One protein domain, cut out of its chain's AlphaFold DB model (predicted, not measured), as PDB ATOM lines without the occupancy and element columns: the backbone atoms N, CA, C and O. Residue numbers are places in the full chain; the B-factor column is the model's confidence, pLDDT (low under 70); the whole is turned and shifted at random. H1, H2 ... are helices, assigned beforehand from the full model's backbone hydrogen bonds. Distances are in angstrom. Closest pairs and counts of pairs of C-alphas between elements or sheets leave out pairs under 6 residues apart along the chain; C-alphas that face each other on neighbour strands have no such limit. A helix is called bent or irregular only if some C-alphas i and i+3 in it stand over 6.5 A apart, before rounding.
ATOM      1  N   GLY A  24     150.618 183.938 136.593       90.19
ATOM      2  CA  GLY A  24     151.800 184.734 136.272       90.19
ATOM      3  C   GLY A  24     152.412 184.397 134.915       90.19
ATOM      4  O   GLY A  24     151.954 183.516 134.190       90.19
ATOM      5  N   PHE A  25     153.453 185.146 134.558       91.69
ATOM      6  CA  PHE A  25     154.110 185.029 133.257       91.69
ATOM      7  C   PHE A  25     154.735 183.644 133.047       91.69
ATOM      8  O   PHE A  25     154.580 183.054 131.986       91.69
ATOM      9  N   ALA A  26     155.357 183.092 134.094       89.62
ATOM     10  CA  ALA A  26     156.062 181.813 134.042       89.62
ATOM     11  C   ALA A  26     155.146 180.594 133.840       89.62
ATOM     12  O   ALA A  26     155.605 179.567 133.349       89.62
ATOM     13  N   SER A  27     153.864 180.693 134.203       91.25
ATOM     14  CA  SER A  27     152.897 179.600 134.048       91.25
ATOM     15  C   SER A  27     152.102 179.645 132.741       91.25
ATOM     16  O   SER A  27     151.201 178.833 132.544       91.25
ATOM     17  N   MET A  28     152.369 180.624 131.876       90.50
ATOM     18  CA  MET A  28     151.716 180.768 130.575       90.50
ATOM     19  C   MET A  28     152.338 179.818 129.539       90.50
ATOM     20  O   MET A  28     153.439 179.315 129.745       90.50
ATOM     21  N   ASP A  29     151.672 179.591 128.406       94.69
ATOM     22  CA  ASP A  29     152.261 178.826 127.301       94.69
ATOM     23  C   ASP A  29     153.606 179.436 126.828       94.69
ATOM     24  O   ASP A  29     153.689 180.661 126.666       94.69
ATOM     25  N   PRO A  30     154.658 178.629 126.576       93.31
ATOM     26  CA  PRO A  30     155.972 179.136 126.179       93.31
ATOM     27  C   PRO A  30     155.982 179.973 124.894       93.31
ATOM     28  O   PRO A  30     156.801 180.889 124.768       93.31
ATOM     29  N   GLN A  31     155.103 179.682 123.928       94.25
ATOM     30  CA  GLN A  31     155.012 180.477 122.701       94.25
ATOM     31  C   GLN A  31     154.460 181.861 123.022       94.25
ATOM     32  O   GLN A  31     155.045 182.866 122.618       94.25
ATOM     33  N   LYS A  32     153.407 181.912 123.840       95.38
ATOM     34  CA  LYS A  32     152.804 183.169 124.285       95.38
ATOM     35  C   LYS A  32     153.753 183.995 125.161       95.38
ATOM     36  O   LYS A  32     153.822 185.209 125.001       95.38
ATOM     37  N   GLN A  33     154.546 183.359 126.029       95.50
ATOM     38  CA  GLN A  33     155.601 184.050 126.788       95.50
ATOM     39  C   GLN A  33     156.624 184.707 125.858       95.50
ATOM     40  O   GLN A  33     156.973 185.872 126.036       95.50
ATOM     41  N   ARG A  34     157.094 183.978 124.839       94.75
ATOM     42  CA  ARG A  34     158.063 184.507 123.872       94.75
ATOM     43  C   ARG A  34     157.490 185.671 123.075       94.75
ATOM     44  O   ARG A  34     158.202 186.643 122.837       94.75
ATOM     45  N   GLU A  35     156.233 185.567 122.662       95.94
ATOM     46  CA  GLU A  35     155.541 186.628 121.936       95.94
ATOM     47  C   GLU A  35     155.419 187.892 122.788       95.94
ATOM     48  O   GLU A  35     155.898 188.942 122.368       95.94
ATOM     49  N   ILE A  36     154.919 187.775 124.023       95.62
ATOM     50  CA  ILE A  36     154.799 188.915 124.943       95.62
ATOM     51  C   ILE A  36     156.174 189.508 125.278       95.62
ATOM     52  O   ILE A  36     156.324 190.726 125.320       95.62
ATOM     53  N   ALA A  37     157.200 188.680 125.492       93.81
ATOM     54  CA  ALA A  37     158.558 189.167 125.740       93.81
ATOM     55  C   ALA A  37     159.122 189.926 124.526       93.81
ATOM     56  O   ALA A  37     159.729 190.987 124.676       93.81
ATOM     57  N   SER A  38     158.892 189.402 123.317       92.62
ATOM     58  CA  SER A  38     159.296 190.038 122.060       92.62
ATOM     59  C   SER A  38     158.575 191.370 121.851       92.62
ATOM     60  O   SER A  38     159.208 192.373 121.520       92.62
ATOM     61  N   GLU A  39     157.265 191.406 122.087       94.88
ATOM     62  CA  GLU A  39     156.452 192.614 121.980       94.88
ATOM     63  C   GLU A  39     156.837 193.660 123.032       94.88
ATOM     64  O   GLU A  39     157.027 194.822 122.686       94.88
ATOM     65  N   GLY A  40     157.069 193.249 124.282       94.69
ATOM     66  CA  GLY A  40     157.534 194.133 125.351       94.69
ATOM     67  C   GLY A  40     158.883 194.782 125.036       94.69
ATOM     68  O   GLY A  40     159.047 195.987 125.234       94.69
ATOM     69  N   GLY A  41     159.826 194.023 124.469       89.56
ATOM     70  CA  GLY A  41     161.104 194.565 123.999       89.56
ATOM     71  C   GLY A  41     160.925 195.589 122.874       89.56
ATOM     72  O   GLY A  41     161.460 196.695 122.948       89.56
ATOM     73  N   LYS A  42     160.117 195.262 121.858       88.50
ATOM     74  CA  LYS A  42     159.815 196.181 120.745       88.50
ATOM     75  C   LYS A  42     159.132 197.460 121.225       88.50
ATOM     76  O   LYS A  42     159.508 198.544 120.793       88.50
ATOM     77  N   ALA A  43     158.160 197.340 122.126       89.81
ATOM     78  CA  ALA A  43     157.435 198.470 122.691       89.81
ATOM     79  C   ALA A  43     158.349 199.378 123.528       89.81
ATOM     80  O   ALA A  43     158.249 200.600 123.433       89.81
ATOM     81  N   ALA A  44     159.279 198.814 124.305       90.19
ATOM     82  CA  ALA A  44     160.256 199.591 125.069       90.19
ATOM     83  C   ALA A  44     161.190 200.413 124.162       90.19
ATOM     84  O   ALA A  44     161.479 201.568 124.472       90.19
ATOM     85  N   HIS A  45     161.608 199.853 123.022       84.38
ATOM     86  CA  HIS A  45     162.350 200.599 122.001       84.38
ATOM     87  C   HIS A  45     161.484 201.669 121.329       84.38
ATOM     88  O   HIS A  45     161.885 202.824 121.271       84.38
ATOM     89  N   ALA A  46     160.271 201.322 120.888       85.88
ATOM     90  CA  ALA A  46     159.377 202.265 120.213       85.88
ATOM     91  C   ALA A  46     158.942 203.442 121.107       85.88
ATOM     92  O   ALA A  46     158.730 204.545 120.613       85.88
ATOM     93  N   SER A  47     158.812 203.217 122.418       89.94
ATOM     94  CA  SER A  47     158.475 204.253 123.407       89.94
ATOM     95  C   SER A  47     159.676 205.088 123.867       89.94
ATOM     96  O   SER A  47     159.493 206.011 124.657       89.94
ATOM     97  N   GLY A  48     160.895 204.780 123.403       85.12
ATOM     98  CA  GLY A  48     162.119 205.497 123.779       85.12
ATOM     99  C   GLY A  48     162.593 205.245 125.215       85.12
ATOM    100  O   GLY A  48     163.486 205.937 125.695       85.12
ATOM    101  N   ASN A  49     162.009 204.268 125.918       85.31
ATOM    102  CA  ASN A  49     162.447 203.889 127.264       85.31
ATOM    103  C   ASN A  49     163.682 202.969 127.232       85.31
ATOM    104  O   ASN A  49     164.415 202.871 128.215       85.31
ATOM    105  N   ALA A  50     163.914 202.277 126.114       84.00
ATOM    106  CA  ALA A  50     165.113 201.476 125.889       84.00
ATOM    107  C   ALA A  50     166.199 202.267 125.143       84.00
ATOM    108  O   ALA A  50     165.906 203.131 124.320       84.00
ATOM    109  N   HIS A  51     167.464 201.925 125.401       80.12
ATOM    110  CA  HIS A  51     168.603 202.462 124.656       80.12
ATOM    111  C   HIS A  51     168.578 201.958 123.206       80.12
ATOM    112  O   HIS A  51     168.451 200.754 122.967       80.12
ATOM    113  N   GLU A  52     168.694 202.861 122.235       81.00
ATOM    114  CA  GLU A  52     168.784 202.496 120.822       81.00
ATOM    115  C   GLU A  52     170.204 202.047 120.487       81.00
ATOM    116  O   GLU A  52     171.118 202.853 120.347       81.00
ATOM    117  N   PHE A  53     170.390 200.738 120.345       79.44
ATOM    118  CA  PHE A  53     171.660 200.200 119.883       79.44
ATOM    119  C   PHE A  53     171.766 200.350 118.372       79.44
ATOM    120  O   PHE A  53     170.928 199.856 117.614       79.44
ATOM    121  N   THR A  54     172.860 200.952 117.919       85.19
ATOM    122  CA  THR A  54     173.245 200.836 116.511       85.19
ATOM    123  C   THR A  54     173.569 199.372 116.181       85.19
ATOM    124  O   THR A  54     174.015 198.607 117.042       85.19
ATOM    125  N   SER A  55     173.394 198.955 114.922       82.12
ATOM    126  CA  SER A  55     173.703 197.579 114.487       82.12
ATOM    127  C   SER A  55     175.144 197.158 114.804       82.12
ATOM    128  O   SER A  55     175.410 195.987 115.087       82.12
ATOM    129  N   GLU A  56     176.083 198.106 114.768       84.62
ATOM    130  CA  GLU A  56     177.480 197.868 115.129       84.62
ATOM    131  C   GLU A  56     177.636 197.603 116.633       84.62
ATOM    132  O   GLU A  56     178.314 196.655 117.037       84.62
ATOM    133  N   GLU A  57     176.972 198.400 117.466       81.44
ATOM    134  CA  GLU A  57     177.022 198.282 118.919       81.44
ATOM    135  C   GLU A  57     176.341 197.008 119.421       81.44
ATOM    136  O   GLU A  57     176.935 196.281 120.218       81.44
ATOM    137  N   ALA A  58     175.167 196.663 118.885       86.56
ATOM    138  CA  ALA A  58     174.479 195.412 119.204       86.56
ATOM    139  C   ALA A  58     175.359 194.193 118.878       86.56
ATOM    140  O   ALA A  58     175.484 193.262 119.678       86.56
ATOM    141  N   ARG A  59     176.041 194.220 117.723       84.50
ATOM    142  CA  ARG A  59     176.989 193.171 117.330       84.50
ATOM    143  C   ARG A  59     178.205 193.136 118.249       84.50
ATOM    144  O   ARG A  59     178.646 192.049 118.618       84.50
ATOM    145  N   ARG A  60     178.747 194.295 118.637       86.38
ATOM    146  CA  ARG A  60     179.864 194.387 119.587       86.38
ATOM    147  C   ARG A  60     179.460 193.826 120.952       86.38
ATOM    148  O   ARG A  60     180.184 192.970 121.454       86.38
ATOM    149  N   ALA A  61     178.309 194.211 121.495       85.38
ATOM    150  CA  ALA A  61     177.781 193.731 122.773       85.38
ATOM    151  C   ALA A  61     177.493 192.220 122.756       85.38
ATOM    152  O   ALA A  61     177.996 191.485 123.608       85.38
ATOM    153  N   GLY A  62     176.808 191.720 121.721       83.62
ATOM    154  CA  GLY A  62     176.629 190.280 121.506       83.62
ATOM    155  C   GLY A  62     177.964 189.551 121.341       83.62
ATOM    156  O   GLY A  62     178.115 188.401 121.760       83.62
ATOM    157  N   SER A  63     178.977 190.240 120.796       81.50
ATOM    158  CA  SER A  63     180.315 189.676 120.717       81.50
ATOM    159  C   SER A  63     181.031 189.588 122.066       81.50
ATOM    160  O   SER A  63     181.832 188.692 122.296       81.50
ATOM    161  N   MET A  64     180.771 190.534 122.965       81.31
ATOM    162  CA  MET A  64     181.360 190.538 124.304       81.31
ATOM    163  C   MET A  64     180.733 189.470 125.198       81.31
ATOM    164  O   MET A  64     181.452 188.869 125.989       81.31
ATOM    165  N   SER A  65     179.442 189.163 125.011       76.44
ATOM    166  CA  SER A  65     178.763 188.090 125.753       76.44
ATOM    167  C   SER A  65     179.501 186.753 125.624       76.44
ATOM    168  O   SER A  65     179.855 186.156 126.630       76.44
ATOM    169  N   HIS A  66     179.851 186.329 124.405       70.19
ATOM    170  CA  HIS A  66     180.566 185.061 124.203       70.19
ATOM    171  C   HIS A  66     182.060 185.118 124.547       70.19
ATOM    172  O   HIS A  66     182.684 184.079 124.748       70.19
ATOM    173  N   LYS A  67     182.665 186.314 124.582       68.31
ATOM    174  CA  LYS A  67     184.077 186.484 124.966       68.31
ATOM    175  C   LYS A  67     184.267 186.287 126.466       68.31
ATOM    176  O   LYS A  67     185.266 185.703 126.873       68.31
ATOM    177  N   ASN A  68     183.300 186.724 127.267       63.06
ATOM    178  CA  ASN A  68     183.349 186.583 128.720       63.06
ATOM    179  C   ASN A  68     182.995 185.155 129.180       63.06
ATOM    180  O   ASN A  68     183.520 184.699 130.191       63.06
ATOM    181  N   ASP A  69     182.212 184.409 128.389       60.56
ATOM    182  CA  ASP A  69     181.967 182.971 128.597       60.56
ATOM    183  C   ASP A  69     183.164 182.077 128.204       60.56
ATOM    184  O   ASP A  69     183.175 180.881 128.497       60.56
ATOM    185  N   GLY A  70     184.222 182.649 127.615       56.19
ATOM    186  CA  GLY A  70     185.486 181.954 127.339       56.19
ATOM    187  C   GLY A  70     186.300 181.588 128.589       56.19
ATOM    188  O   GLY A  70     187.297 180.878 128.475       56.19
ATOM    189  N   GLY A  71     185.884 182.055 129.775       55.31
ATOM    190  CA  GLY A  71     186.477 181.693 131.068       55.31
ATOM    191  C   GLY A  71     185.877 180.442 131.717       55.31
ATOM    192  O   GLY A  71     186.483 179.890 132.634       55.31
ATOM    193  N   SER A  72     184.733 179.944 131.230       53.94
ATOM    194  CA  SER A  72     184.189 178.649 131.664       53.94
ATOM    195  C   SER A  72     184.757 177.543 130.786       53.94
ATOM    196  O   SER A  72     184.110 176.956 129.921       53.94
ATOM    197  N   GLN A  73     186.038 177.319 131.025       50.78
ATOM    198  CA  GLN A  73     186.780 176.110 130.746       50.78
ATOM    199  C   GLN A  73     185.868 174.873 130.749       50.78
ATOM    200  O   GLN A  73     185.261 174.524 131.758       50.78
ATOM    201  N   GLN A  74     185.798 174.196 129.603       50.53
ATOM    202  CA  GLN A  74     186.244 172.809 129.538       50.53
ATOM    203  C   GLN A  74     186.019 172.026 130.846       50.53
ATOM    204  O   GLN A  74     186.937 171.763 131.614       50.53
ATOM    205  N   SER A  75     184.779 171.614 131.064       44.47
ATOM    206  CA  SER A  75     184.483 170.344 131.713       44.47
ATOM    207  C   SER A  75     183.910 169.501 130.574       44.47
ATOM    208  O   SER A  75     182.779 169.704 130.163       44.47
ATOM    209  N   GLN A  76     184.635 168.633 129.862       49.91
ATOM    210  CA  GLN A  76     185.482 167.547 130.364       49.91
ATOM    211  C   GLN A  76     184.965 166.909 131.668       49.91
ATOM    212  O   GLN A  76     185.730 166.419 132.486       49.91
ATOM    213  N   GLY A  77     183.638 166.856 131.808       42.72
ATOM    214  CA  GLY A  77     182.935 165.857 132.603       42.72
ATOM    215  C   GLY A  77     182.669 164.650 131.710       42.72
ATOM    216  O   GLY A  77     182.033 164.776 130.665       42.72
ATOM    217  N   GLY A  78     183.250 163.508 132.071       50.03
ATOM    218  CA  GLY A  78     183.312 162.302 131.253       50.03
ATOM    219  C   GLY A  78     181.953 161.732 130.843       50.03
ATOM    220  O   GLY A  78     181.064 161.528 131.660       50.03
ATOM    221  N   GLY A  79     181.856 161.393 129.561       40.12
ATOM    222  CA  GLY A  79     180.817 160.548 128.987       40.12
ATOM    223  C   GLY A  79     181.425 159.793 127.814       40.12
ATOM    224  O   GLY A  79     181.423 160.270 126.685       40.12
ATOM    225  N   SER A  80     182.045 158.651 128.108       52.12
ATOM    226  CA  SER A  80     182.422 157.669 127.092       52.12
ATOM    227  C   SER A  80     181.146 157.062 126.520       52.12
ATOM    228  O   SER A  80     180.383 156.511 127.305       52.12
ATOM    229  N   GLN A  81     180.944 157.197 125.204       46.53
ATOM    230  CA  GLN A  81     180.026 156.488 124.285       46.53
ATOM    231  C   GLN A  81     179.623 157.515 123.211       46.53
ATOM    232  O   GLN A  81     179.253 158.628 123.545       46.53
ATOM    233  N   GLN A  82     179.619 157.311 121.903       46.09
ATOM    234  CA  GLN A  82     179.890 156.204 121.004       46.09
ATOM    235  C   GLN A  82     179.648 156.818 119.609       46.09
ATOM    236  O   GLN A  82     178.671 157.532 119.432       46.09
ATOM    237  N   SER A  83     180.546 156.568 118.651       52.94
ATOM    238  CA  SER A  83     180.308 156.576 117.195       52.94
ATOM    239  C   SER A  83     179.348 157.625 116.594       52.94
ATOM    240  O   SER A  83     178.129 157.482 116.640       52.94
ATOM    241  N   GLY A  84     179.900 158.608 115.877       48.12
ATOM    242  CA  GLY A  84     179.127 159.430 114.945       48.12
ATOM    243  C   GLY A  84     179.924 160.627 114.442       48.12
ATOM    244  O   GLY A  84     180.201 161.546 115.208       48.12
ATOM    245  N   ASN A  85     180.313 160.577 113.167       57.66
ATOM    246  CA  ASN A  85     180.931 161.623 112.342       57.66
ATOM    247  C   ASN A  85     180.695 163.068 112.851       57.66
ATOM    248  O   ASN A  85     179.742 163.730 112.447       57.66
ATOM    249  N   SER A  86     181.544 163.546 113.766       48.62
ATOM    250  CA  SER A  86     181.363 164.835 114.438       48.62
ATOM    251  C   SER A  86     182.242 165.898 113.796       48.62
ATOM    252  O   SER A  86     183.425 166.020 114.111       48.62
ATOM    253  N   THR A  87     181.632 166.698 112.924       58.47
ATOM    254  CA  THR A  87     182.135 168.005 112.488       58.47
ATOM    255  C   THR A  87     182.168 168.932 113.703       58.47
ATOM    256  O   THR A  87     181.231 169.683 113.968       58.47
ATOM    257  N   ARG A  88     183.226 168.829 114.512       53.88
ATOM    258  CA  ARG A  88     183.476 169.737 115.634       53.88
ATOM    259  C   ARG A  88     183.709 171.140 115.079       53.88
ATOM    260  O   ARG A  88     184.759 171.395 114.507       53.88
ATOM    261  N   GLY A  89     182.709 172.004 115.256       58.09
ATOM    262  CA  GLY A  89     182.806 173.465 115.207       58.09
ATOM    263  C   GLY A  89     183.504 174.025 113.972       58.09
ATOM    264  O   GLY A  89     184.671 174.399 114.042       58.09
ATOM    265  N   GLY A  90     182.786 174.113 112.852       63.81
ATOM    266  CA  GLY A  90     183.289 174.838 111.690       63.81
ATOM    267  C   GLY A  90     183.402 176.347 111.947       63.81
ATOM    268  O   GLY A  90     182.657 176.901 112.757       63.81
ATOM    269  N   THR A  91     184.325 177.021 111.256       70.56
ATOM    270  CA  THR A  91     184.510 178.480 111.358       70.56
ATOM    271  C   THR A  91     183.238 179.233 110.926       70.56
ATOM    272  O   THR A  91     182.428 178.690 110.168       70.56
ATOM    273  N   PRO A  92     183.034 180.498 111.344       61.75
ATOM    274  CA  PRO A  92     181.877 181.293 110.915       61.75
ATOM    275  C   PRO A  92     181.676 181.329 109.386       61.75
ATOM    276  O   PRO A  92     180.542 181.284 108.908       61.75
ATOM    277  N   GLU A  93     182.762 181.314 108.606       56.75
ATOM    278  CA  GLU A  93     182.724 181.215 107.139       56.75
ATOM    279  C   GLU A  93     182.230 179.859 106.629       56.75
ATOM    280  O   GLU A  93     181.498 179.800 105.639       56.75
ATOM    281  N   GLN A  94     182.565 178.762 107.311       64.94
ATOM    282  CA  GLN A  94     182.031 177.441 106.979       64.94
ATOM    283  C   GLN A  94     180.526 177.362 107.260       64.94
ATOM    284  O   GLN A  94     179.799 176.751 106.478       64.94
ATOM    285  N   HIS A  95     180.045 178.036 108.309       59.44
ATOM    286  CA  HIS A  95     178.617 178.113 108.626       59.44
ATOM    287  C   HIS A  95     177.836 178.929 107.585       59.44
ATOM    288  O   HIS A  95     176.787 178.491 107.110       59.44
ATOM    289  N   ALA A  96     178.380 180.079 107.168       67.75
ATOM    290  CA  ALA A  96     177.803 180.888 106.093       67.75
ATOM    291  C   ALA A  96     177.738 180.105 104.767       67.75
ATOM    292  O   ALA A  96     176.707 180.094 104.090       67.75
ATOM    293  N   LYS A  97     178.812 179.379 104.427       62.56
ATOM    294  CA  LYS A  97     178.864 178.524 103.233       62.56
ATOM    295  C   LYS A  97     177.854 177.374 103.307       62.56
ATOM    296  O   LYS A  97     177.138 177.151 102.333       62.56
ATOM    297  N   ALA A  98     177.743 176.691 104.445       63.88
ATOM    298  CA  ALA A  98     176.783 175.603 104.643       63.88
ATOM    299  C   ALA A  98     175.324 176.076 104.526       63.88
ATOM    300  O   ALA A  98     174.542 175.454 103.809       63.88
ATOM    301  N   GLY A  99     174.974 177.217 105.135       64.12
ATOM    302  CA  GLY A  99     173.630 177.801 105.026       64.12
ATOM    303  C   GLY A  99     173.244 178.169 103.587       64.12
ATOM    304  O   GLY A  99     172.092 178.018 103.194       64.12
TER     305      GLY A  99
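What this domain is: This is residues 24 to 99 of the 108 residues of the protein "Stress-induced protein" of Massilia sp. NEAU-DD11 (UniProt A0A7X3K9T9). The model is an open string of three separate helices: H1 and H2 make a wide V about their short link, and beyond H2 a long loop swings out and folds back to the short H3. The middle is empty and no helix touches another. The printed part has 76 residues, no named strand, and is all helix and extended, with a radius of gyration of the C-alphas of 19.1 A and spans of 51 by 36 by 29 A.

Where its parts are: H1, residues 30 to 46, is 24.1 A long and begins at C-alpha 30 (155.972, 179.136, 126.179). H2, residues 55 to 71, measures 26.3 A; it is neither bent nor irregular, but only just: C-alphas 68 and 71 are 6.3 A apart. H3, residues 92 to 99, ends at C-alpha 99 (173.630, 177.801, 105.026).

How they stand to each other: H1, H2 and H3 are apart from one another. Each O i to N i+4 pair is within hydrogen-bond range in H1 and H3, and 10 of 13 in H2. Residues 62 to 89, of which 62 to 71 belong to H2, stand free.

The domain as a whole: The C-alphas farthest apart, of Ser 47 and Ser 83, are 52.8 A apart. The printed part has no cut; the link from H2 to H3, 20 residues, is long. Confidence is under 70 at residues 67 to 90 and 92 to 99.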